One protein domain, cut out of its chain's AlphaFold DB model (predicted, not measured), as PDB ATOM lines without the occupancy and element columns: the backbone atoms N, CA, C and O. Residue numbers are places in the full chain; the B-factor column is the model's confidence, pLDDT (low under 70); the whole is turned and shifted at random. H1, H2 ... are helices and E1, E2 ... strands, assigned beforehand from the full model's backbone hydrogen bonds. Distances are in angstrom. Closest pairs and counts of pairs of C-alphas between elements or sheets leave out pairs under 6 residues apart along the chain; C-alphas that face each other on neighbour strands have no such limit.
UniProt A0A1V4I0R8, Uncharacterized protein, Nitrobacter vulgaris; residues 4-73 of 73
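AT A GLANCE: This is residues 4 to 73 of the 73 residues of an uncharacterized protein of Nitrobacter vulgaris (UniProt A0A1V4I0R8). One five-stranded antiparallel sheet, strongly twisted and curled like part of a barrel, has a short helix, H1, over E4. The 70 printed residues run E1 E2 H1 E3 E4 E5; the sheet's order is E1 E2 E3 E4 E5. The domain is mostly strand and compact, radius of gyration of the C-alphas 12.6 A, spanning 34 by 27 by 17 A.

HOW THE PARTS SIT: E1, residues 4 to 8, and E2, residues 12 to 19, form a hairpin, with N 6 and O 14 within hydrogen-bond range at 3.0 A. E2 is antiparallel to E3, residues 41 to 49, with N 17 and O 46 at 2.9 A. E3, E4, residues 52 to 60, and E5, residues 66 to 72, make a meander, each strand the antiparallel neighbour of the one before; N 45 and O 56 are 2.9 A apart, as are N 57 and O 70. H1, residues 26 to 34, is on the sheet at a height of 10.6 A, only just along E4 at 28 degrees on the local plane; their closest C-alphas, Val 32 and Ala 57, are 7.1 A apart. In H1 every O i to N i+4 pair is within range.

IN THESE COORDINATES: E1 begins at C-alpha 4 (5.118, -14.067, -2.495). E2 measures 21.7 A, E3 25.5 A and E4 26.5 A. E5 ends at C-alpha 72 (-12.824, -18.389, -2.671).

THE WHOLE: The farthest C-alphas, Leu 50 and Arg 62, are 35.3 A apart. The printed part has no cut and no long link. Residues 6 to 11 have pLDDT under 70.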
ATOM      1  N   LEU A   4       4.661 -13.033  -3.416       73.56
ATOM      2  CA  LEU A   4       5.118 -14.067  -2.495       73.56
ATOM      3  C   LEU A   4       4.981 -15.419  -3.203       73.56
ATOM      4  O   LEU A   4       4.018 -15.647  -3.933       73.56
ATOM      5  N   ALA A   5       5.971 -16.290  -3.042       72.31
ATOM      6  CA  ALA A   5       5.912 -17.656  -3.547       72.31
ATOM      7  C   ALA A   5       5.932 -18.606  -2.351       72.31
ATOM      8  O   ALA A   5       6.890 -18.587  -1.574       72.31
ATOM      9  N   GLU A   6       4.896 -19.428  -2.218       69.81
ATOM     10  CA  GLU A   6       4.799 -20.468  -1.196       69.81
ATOM     11  C   GLU A   6       4.822 -21.852  -1.863       69.81
ATOM     12  O   GLU A   6       4.219 -22.071  -2.912       69.81
ATOM     13  N   LEU A   7       5.553 -22.804  -1.274       68.44
ATOM     14  CA  LEU A   7       5.591 -24.194  -1.736       68.44
ATOM     15  C   LEU A   7       4.879 -25.080  -0.712       68.44
ATOM     16  O   LEU A   7       5.358 -25.218   0.416       68.44
ATOM     17  N   ARG A   8       3.772 -25.713  -1.114       65.69
ATOM     18  CA  ARG A   8       3.003 -26.641  -0.272       65.69
ATOM     19  C   ARG A   8       2.995 -28.039  -0.895       65.69
ATOM     20  O   ARG A   8       2.823 -28.200  -2.099       65.69
ATOM     21  N   TYR A   9       3.235 -29.067  -0.080       55.62
ATOM     22  CA  TYR A   9       3.461 -30.446  -0.548       55.62
ATOM     23  C   TYR A   9       2.222 -31.116  -1.179       55.62
ATOM     24  O   TYR A   9       2.363 -32.109  -1.889       55.62
ATOM     25  N   ASP A  10       1.025 -30.591  -0.929       63.62
ATOM     26  CA  ASP A  10      -0.282 -31.109  -1.352       63.62
ATOM     27  C   ASP A  10      -0.911 -30.340  -2.534       63.62
ATOM     28  O   ASP A  10      -1.600 -30.938  -3.369       63.62
ATOM     29  N   GLU A  11      -0.666 -29.030  -2.630       62.50
ATOM     30  CA  GLU A  11      -1.164 -28.160  -3.711       62.50
ATOM     31  C   GLU A  11      -0.097 -27.804  -4.772       62.50
ATOM     32  O   GLU A  11      -0.448 -27.439  -5.897       62.50
ATOM     33  N   GLY A  12       1.191 -28.013  -4.481       73.38
ATOM     34  CA  GLY A  12       2.310 -27.674  -5.363       73.38
ATOM     35  C   GLY A  12       2.866 -26.270  -5.103       73.38
ATOM     36  O   GLY A  12       2.881 -25.789  -3.971       73.38
ATOM     37  N   LEU A  13       3.394 -25.627  -6.149       80.44
ATOM     38  CA  LEU A  13       3.850 -24.235  -6.081       80.44
ATOM     39  C   LEU A  13       2.646 -23.292  -6.174       80.44
ATOM     40  O   LEU A  13       1.880 -23.377  -7.137       80.44
ATOM     41  N   GLU A  14       2.542 -22.366  -5.226       85.94
ATOM     42  CA  GLU A  14       1.567 -21.280  -5.226       85.94
ATOM     43  C   GLU A  14       2.283 -19.935  -5.373       85.94
ATOM     44  O   GLU A  14       3.307 -19.662  -4.741       85.94
ATOM     45  N   ILE A  15       1.748 -19.086  -6.250       86.12
ATOM     46  CA  ILE A  15       2.196 -17.700  -6.398       86.12
ATOM     47  C   ILE A  15       1.071 -16.797  -5.930       86.12
ATOM     48  O   ILE A  15      -0.023 -16.812  -6.497       86.12
ATOM     49  N   GLU A  16       1.364 -15.964  -4.947       88.56
ATOM     50  CA  GLU A  16       0.413 -15.039  -4.356       88.56
ATOM     51  C   GLU A  16       0.751 -13.611  -4.775       88.56
ATOM     52  O   GLU A  16       1.908 -13.170  -4.770       88.56
ATOM     53  N   ASN A  17      -0.281 -12.876  -5.177       90.88
ATOM     54  CA  ASN A  17      -0.163 -11.477  -5.550       90.88
ATOM     55  C   ASN A  17      -1.221 -10.655  -4.822       90.88
ATOM     56  O   ASN A  17      -2.419 -10.879  -5.005       90.88
ATOM     57  N   ALA A  18      -0.776  -9.667  -4.049       94.19
ATOM     58  CA  ALA A  18      -1.668  -8.714  -3.410       94.19
ATOM     59  C   ALA A  18      -2.357  -7.842  -4.472       94.19
ATOM     60  O   ALA A  18      -1.705  -7.173  -5.282       94.19
ATOM     61  N   VAL A  19      -3.687  -7.827  -4.454       94.25
ATOM     62  CA  VAL A  19      -4.513  -7.097  -5.420       94.25
ATOM     63  C   VAL A  19      -5.528  -6.203  -4.705       94.25
ATOM     64  O   VAL A  19      -5.966  -6.513  -3.598       94.25
ATOM     65  N   PRO A  20      -5.938  -5.069  -5.298       94.88
ATOM     66  CA  PRO A  20      -6.995  -4.257  -4.707       94.88
ATOM     67  C   PRO A  20      -8.348  -4.974  -4.814       94.88
ATOM     68  O   PRO A  20      -8.608  -5.659  -5.805       94.88
ATOM     69  N   LEU A  21      -9.253  -4.748  -3.852       94.00
ATOM     70  CA  LEU A  21     -10.624  -5.285  -3.880       94.00
ATOM     71  C   LEU A  21     -11.348  -4.962  -5.200       94.00
ATOM     72  O   LEU A  21     -12.055  -5.804  -5.743       94.00
ATOM     73  N   SER A  22     -11.105  -3.776  -5.763       95.12
ATOM     74  CA  SER A  22     -11.681  -3.328  -7.038       95.12
ATOM     75  C   SER A  22     -11.251  -4.151  -8.258       95.12
ATOM     76  O   SER A  22     -11.871  -4.030  -9.311       95.12
ATOM     77  N   SER A  23     -10.211  -4.984  -8.138       94.81
ATOM     78  CA  SER A  23      -9.784  -5.906  -9.200       94.81
ATOM     79  C   SER A  23     -10.612  -7.194  -9.266       94.81
ATOM     80  O   SER A  23     -10.509  -7.936 -10.244       94.81
ATOM     81  N   LEU A  24     -11.424  -7.477  -8.241       95.62
ATOM     82  CA  LEU A  24     -12.329  -8.622  -8.231       95.62
ATOM     83  C   LEU A  24     -13.567  -8.353  -9.099       95.62
ATOM     84  O   LEU A  24     -13.923  -7.203  -9.358       95.62
ATOM     85  N   SER A  25     -14.278  -9.411  -9.506       96.75
ATOM     86  CA  SER A  25     -15.610  -9.261 -10.110       96.75
ATOM     87  C   SER A  25     -16.591  -8.632  -9.113       96.75
ATOM     88  O   SER A  25     -16.411  -8.749  -7.902       96.75
ATOM     89  N   VAL A  26     -17.653  -7.990  -9.608       97.19
ATOM     90  CA  VAL A  26     -18.653  -7.318  -8.753       97.19
ATOM     91  C   VAL A  26     -19.249  -8.271  -7.710       97.19
ATOM     92  O   VAL A  26     -19.409  -7.886  -6.554       97.19
ATOM     93  N   ASP A  27     -19.521  -9.522  -8.080       97.25
ATOM     94  CA  ASP A  27     -20.086 -10.508  -7.152       97.25
ATOM     95  C   ASP A  27     -19.094 -10.911  -6.059       97.25
ATOM     96  O   ASP A  27     -19.465 -10.995  -4.891       97.25
ATOM     97  N   ARG A  28     -17.809 -11.063  -6.400       96.81
ATOM     98  CA  ARG A  28     -16.747 -11.327  -5.417       96.81
ATOM     99  C   ARG A  28     -16.515 -10.136  -4.497       96.81
ATOM    100  O   ARG A  28     -16.324 -10.325  -3.300       96.81
ATOM    101  N   GLN A  29     -16.577  -8.913  -5.027       97.19
ATOM    102  CA  GLN A  29     -16.512  -7.703  -4.206       97.19
ATOM    103  C   GLN A  29     -17.644  -7.688  -3.178       97.19
ATOM    104  O   GLN A  29     -17.384  -7.510  -1.990       97.19
ATOM    105  N   ARG A  30     -18.882  -7.944  -3.620       96.44
ATOM    106  CA  ARG A  30     -20.052  -8.023  -2.735       96.44
ATOM    107  C   ARG A  30     -19.923  -9.141  -1.710       96.44
ATOM    108  O   ARG A  30     -20.242  -8.921  -0.548       96.44
ATOM    109  N   TYR A  31     -19.434 -10.310  -2.119       96.50
ATOM    110  CA  TYR A  31     -19.208 -11.436  -1.220       96.50
ATOM    111  C   TYR A  31     -18.228 -11.071  -0.098       96.50
ATOM    112  O   TYR A  31     -18.573 -11.180   1.075       96.50
ATOM    113  N   VAL A  32     -17.056 -10.528  -0.440       96.31
ATOM    114  CA  VAL A  32     -16.063 -10.080   0.548       96.31
ATOM    115  C   VAL A  32     -16.628  -8.984   1.456       96.31
ATOM    116  O   VAL A  32     -16.467  -9.054   2.670       96.31
ATOM    117  N   GLN A  33     -17.329  -7.996   0.892       94.88
ATOM    118  CA  GLN A  33     -17.951  -6.913   1.664       94.88
ATOM    119  C   GLN A  33     -19.025  -7.425   2.629       94.88
ATOM    120  O   GLN A  33     -19.118  -6.932   3.750       94.88
ATOM    121  N   SER A  34     -19.801  -8.438   2.230       95.25
ATOM    122  CA  SER A  34     -20.822  -9.050   3.090       95.25
ATOM    123  C   SER A  34     -20.235  -9.760   4.314       95.25
ATOM    124  O   SER A  34     -20.931  -9.935   5.308       95.25
ATOM    125  N   LEU A  35     -18.950 -10.124   4.253       94.38
ATOM    126  CA  LEU A  35     -18.208 -10.811   5.312       94.38
ATOM    127  C   LEU A  35     -17.287  -9.877   6.103       94.38
ATOM    128  O   LEU A  35     -16.595 -10.335   7.009       94.38
ATOM    129  N   GLN A  36     -17.256  -8.580   5.775       89.12
ATOM    130  CA  GLN A  36     -16.343  -7.636   6.412       89.12
ATOM    131  C   GLN A  36     -16.643  -7.451   7.906       89.12
ATOM    132  O   GLN A  36     -15.711  -7.147   8.627       89.12
ATOM    133  N   ASP A  37     -17.890  -7.634   8.358       83.06
ATOM    134  CA  ASP A  37     -18.365  -7.601   9.761       83.06
ATOM    135  C   ASP A  37     -17.433  -6.913  10.785       83.06
ATOM    136  O   ASP A  37     -16.756  -7.544  11.595       83.06
ATOM    137  N   GLY A  38     -17.346  -5.580  10.719       83.06
ATOM    138  CA  GLY A  38     -16.555  -4.781  11.665       83.06
ATOM    139  C   GLY A  38     -15.035  -4.782  11.441       83.06
ATOM    140  O   GLY A  38     -14.317  -4.111  12.181       83.06
ATOM    141  N   ALA A  39     -14.532  -5.472  10.418       93.56
ATOM    142  CA  ALA A  39     -13.158  -5.348   9.958       93.56
ATOM    143  C   ALA A  39     -12.909  -3.954   9.382       93.56
ATOM    144  O   ALA A  39     -13.667  -3.417   8.569       93.56
ATOM    145  N   GLU A  40     -11.785  -3.388   9.778       94.31
ATOM    146  CA  GLU A  40     -11.389  -2.016   9.462       94.31
ATOM    147  C   GLU A  40     -10.475  -1.980   8.242       94.31
ATOM    148  O   GLU A  40     -10.311  -0.953   7.584       94.31
ATOM    149  N   LYS A  41      -9.899  -3.134   7.910       95.00
ATOM    150  CA  LYS A  41      -9.060  -3.325   6.741       95.00
ATOM    151  C   LYS A  41      -9.288  -4.714   6.167       95.00
ATOM    152  O   LYS A  41      -9.336  -5.700   6.899       95.00
ATOM    153  N   VAL A  42      -9.346  -4.775   4.842       96.19
ATOM    154  CA  VAL A  42      -9.376  -6.021   4.078       96.19
ATOM    155  C   VAL A  42      -8.182  -6.035   3.129       96.19
ATOM    156  O   VAL A  42      -7.965  -5.068   2.399       96.19
ATOM    157  N   SER A  43      -7.398  -7.111   3.154       96.38
ATOM    158  CA  SER A  43      -6.349  -7.389   2.165       96.38
ATOM    159  C   SER A  43      -6.792  -8.543   1.282       96.38
ATOM    160  O   SER A  43      -7.342  -9.514   1.795       96.38
ATOM    161  N   ILE A  44      -6.557  -8.433  -0.024       97.00
ATOM    162  CA  ILE A  44      -6.918  -9.466  -0.993       97.00
ATOM    163  C   ILE A  44      -5.659  -9.970  -1.673       97.00
ATOM    164  O   ILE A  44      -4.852  -9.182  -2.171       97.00
ATOM    165  N   GLU A  45      -5.539 -11.284  -1.750       96.25
ATOM    166  CA  GLU A  45      -4.498 -11.960  -2.504       96.25
ATOM    167  C   GLU A  45      -5.136 -12.811  -3.590       96.25
ATOM    168  O   GLU A  45      -6.164 -13.457  -3.389       96.25
ATOM    169  N   LYS A  46      -4.544 -12.766  -4.779       95.31
ATOM    170  CA  LYS A  46      -4.857 -13.673  -5.874       95.31
ATOM    171  C   LYS A  46      -3.792 -14.759  -5.891       95.31
ATOM    172  O   LYS A  46      -2.613 -14.446  -6.057       95.31
ATOM    173  N   VAL A  47      -4.227 -16.002  -5.748       93.31
ATOM    174  CA  VAL A  47      -3.379 -17.188  -5.647       93.31
ATOM    175  C   VAL A  47      -3.422 -17.932  -6.975       93.31
ATOM    176  O   VAL A  47      -4.494 -18.273  -7.474       93.31
ATOM    177  N   TYR A  48      -2.256 -18.158  -7.566       90.62
ATOM    178  CA  TYR A  48      -2.082 -18.981  -8.756       90.62
ATOM    179  C   TYR A  48      -1.491 -20.320  -8.327       90.62
ATOM    180  O   TYR A  48      -0.329 -20.378  -7.931       90.62
ATOM    181  N   ALA A  49      -2.285 -21.381  -8.436       89.50
ATOM    182  CA  ALA A  49      -1.882 -22.752  -8.158       89.50
ATOM    183  C   ALA A  49      -1.973 -23.604  -9.433       89.50
ATOM    184  O   ALA A  49      -2.615 -23.229 -10.418       89.50
ATOM    185  N   LEU A  50      -1.388 -24.805  -9.414       84.69
ATOM    186  CA  LEU A  50      -1.472 -25.740 -10.546       84.69
ATOM    187  C   LEU A  50      -2.917 -26.126 -10.898       84.69
ATOM    188  O   LEU A  50      -3.221 -26.408 -12.056       84.69
ATOM    189  N   LYS A  51      -3.806 -26.143  -9.900       85.19
ATOM    190  CA  LYS A  51      -5.220 -26.515 -10.054       85.19
ATOM    191  C   LYS A  51      -6.102 -25.360 -10.534       85.19
ATOM    192  O   LYS A  51      -7.244 -25.606 -10.911       85.19
ATOM    193  N   GLY A  52      -5.598 -24.126 -10.538       90.19
ATOM    194  CA  GLY A  52      -6.363 -22.958 -10.953       90.19
ATOM    195  C   GLY A  52      -5.991 -21.689 -10.198       90.19
ATOM    196  O   GLY A  52      -4.959 -21.596  -9.539       90.19
ATOM    197  N   ILE A  53      -6.859 -20.692 -10.335       93.06
ATOM    198  CA  ILE A  53      -6.742 -19.413  -9.645       93.06
ATOM    199  C   ILE A  53      -7.784 -19.387  -8.539       93.06
ATOM    200  O   ILE A  53      -8.956 -19.617  -8.819       93.06
ATOM    201  N   SER A  54      -7.358 -19.021  -7.339       94.94
ATOM    202  CA  SER A  54      -8.247 -18.689  -6.230       94.94
ATOM    203  C   SER A  54      -7.895 -17.318  -5.662       94.94
ATOM    204  O   SER A  54      -6.930 -16.665  -6.070       94.94
ATOM    205  N   TYR A  55      -8.686 -16.871  -4.704       96.44
ATOM    206  CA  TYR A  55      -8.500 -15.632  -3.978       96.44
ATOM    207  C   TYR A  55      -8.573 -15.893  -2.490       96.44
ATOM    208  O   TYR A  55      -9.314 -16.757  -2.024       96.44
ATOM    209  N   GLU A  56      -7.844 -15.081  -1.747       97.00
ATOM    210  CA  GLU A  56      -7.911 -15.060  -0.304       97.00
ATOM    211  C   GLU A  56      -8.205 -13.642   0.165       97.00
ATOM    212  O   GLU A  56      -7.626 -12.674  -0.331       97.00
ATOM    213  N   ALA A  57      -9.139 -13.511   1.106       97.06
ATOM    214  CA  ALA A  57      -9.415 -12.248   1.774       97.06
ATOM    215  C   ALA A  57      -9.075 -12.360   3.256       97.06
ATOM    216  O   ALA A  57      -9.527 -13.273   3.950       97.06
ATOM    217  N   TYR A  58      -8.289 -11.397   3.719       97.06
ATOM    218  CA  TYR A  58      -7.803 -11.277   5.082       97.06
ATOM    219  C   TYR A  58      -8.424 -10.043   5.722       97.06
ATOM    220  O   TYR A  58      -8.256  -8.927   5.222       97.06
ATOM    221  N   PHE A  59      -9.124 -10.240   6.832       97.00
ATOM    222  CA  PHE A  59      -9.854  -9.197   7.543       97.00
ATOM    223  C   PHE A  59      -9.110  -8.827   8.819       97.00
ATOM    224  O   PHE A  59      -8.770  -9.704   9.616       97.00
ATOM    225  N   PHE A  60      -8.870  -7.535   9.026       96.50
ATOM    226  CA  PHE A  60      -8.115  -7.027  10.164       96.50
ATOM    227  C   PHE A  60      -8.929  -6.023  10.979       96.50
ATOM    228  O   PHE A  60      -9.690  -5.225  10.427       96.50
ATOM    229  N   ASP A  61      -8.731  -6.034  12.296       95.44
ATOM    230  CA  ASP A  61      -9.290  -5.025  13.199       95.44
ATOM    231  C   ASP A  61      -8.478  -3.709  13.203       95.44
ATOM    232  O   ASP A  61      -7.475  -3.562  12.498       95.44
ATOM    233  N   ARG A  62      -8.888  -2.738  14.036       95.12
ATOM    234  CA  ARG A  62      -8.205  -1.432  14.183       95.12
ATOM    235  C   ARG A  62      -6.753  -1.542  14.642       95.12
ATOM    236  O   ARG A  62      -5.973  -0.628  14.397       95.12
ATOM    237  N   GLN A  63      -6.394  -2.619  15.337       96.25
ATOM    238  CA  GLN A  63      -5.030  -2.877  15.797       96.25
ATOM    239  C   GLN A  63      -4.220  -3.674  14.761       96.25
ATOM    240  O   GLN A  63      -3.117  -4.128  15.066       96.25
ATOM    241  N   ASN A  64      -4.744  -3.831  13.537       94.81
ATOM    242  CA  ASN A  64      -4.151  -4.595  12.442       94.81
ATOM    243  C   ASN A  64      -3.923  -6.077  12.812       94.81
ATOM    244  O   ASN A  64      -3.003  -6.716  12.298       94.81
ATOM    245  N   ARG A  65      -4.759  -6.636  13.700       95.50
ATOM    246  CA  ARG A  65      -4.774  -8.070  14.026       95.50
ATOM    247  C   ARG A  65      -5.694  -8.794  13.054       95.50
ATOM    248  O   ARG A  65      -6.796  -8.318  12.793       95.50
ATOM    249  N   LEU A  66      -5.243  -9.932  12.529       95.50
ATOM    250  CA  LEU A  66      -6.061 -10.785  11.668       95.50
ATOM    251  C   LEU A  66      -7.215 -11.368  12.494       95.50
ATOM    252  O   LEU A  66      -6.970 -12.068  13.475       95.50
ATOM    253  N   ILE A  67      -8.452 -11.080  12.095       95.62
ATOM    254  CA  ILE A  67      -9.665 -11.577  12.762       95.62
ATOM    255  C   ILE A  67     -10.378 -12.661  11.952       95.62
ATOM    256  O   ILE A  67     -11.077 -13.488  12.531       95.62
ATOM    257  N   SER A  68     -10.193 -12.690  10.630       95.25
ATOM    258  CA  SER A  68     -10.764 -13.718   9.758       95.25
ATOM    259  C   SER A  68      -9.971 -13.852   8.458       95.25
ATOM    260  O   SER A  68      -9.361 -12.889   7.987       95.25
ATOM    261  N   LYS A  69     -10.005 -15.051   7.874       95.75
ATOM    262  CA  LYS A  69      -9.473 -15.376   6.547       95.75
ATOM    263  C   LYS A  69     -10.492 -16.243   5.810       95.75
ATOM    264  O   LYS A  69     -11.000 -17.205   6.384       95.75
ATOM    265  N   ILE A  70     -10.739 -15.943   4.537       96.19
ATOM    266  CA  ILE A  70     -11.551 -16.781   3.640       96.19
ATOM    267  C   ILE A  70     -10.790 -17.059   2.340       96.19
ATOM    268  O   ILE A  70     -10.090 -16.175   1.850       96.19
ATOM    269  N   LYS A  71     -10.964 -18.258   1.771       95.12
ATOM    270  CA  LYS A  71     -10.523 -18.640   0.415       95.12
ATOM    271  C   LYS A  71     -11.762 -18.807  -0.472       95.12
ATOM    272  O   LYS A  71     -12.774 -19.326  -0.001       95.12
ATOM    273  N   PHE A  72     -11.714 -18.325  -1.711       95.38
ATOM    274  CA  PHE A  72     -12.824 -18.389  -2.671       95.38
ATOM    275  C   PHE A  72     -12.318 -18.352  -4.119       95.38
ATOM    276  O   PHE A  72     -11.229 -17.843  -4.371       95.38
ATOM    277  N   ASP A  73     -13.113 -18.861  -5.062       90.62
ATOM    278  CA  ASP A  73     -12.743 -18.945  -6.483       90.62
ATOM    279  C   ASP A  73     -13.131 -17.714  -7.294       90.62
ATOM    280  O   ASP A  73     -14.282 -17.207  -7.208       90.62
TER     281      ASP A  73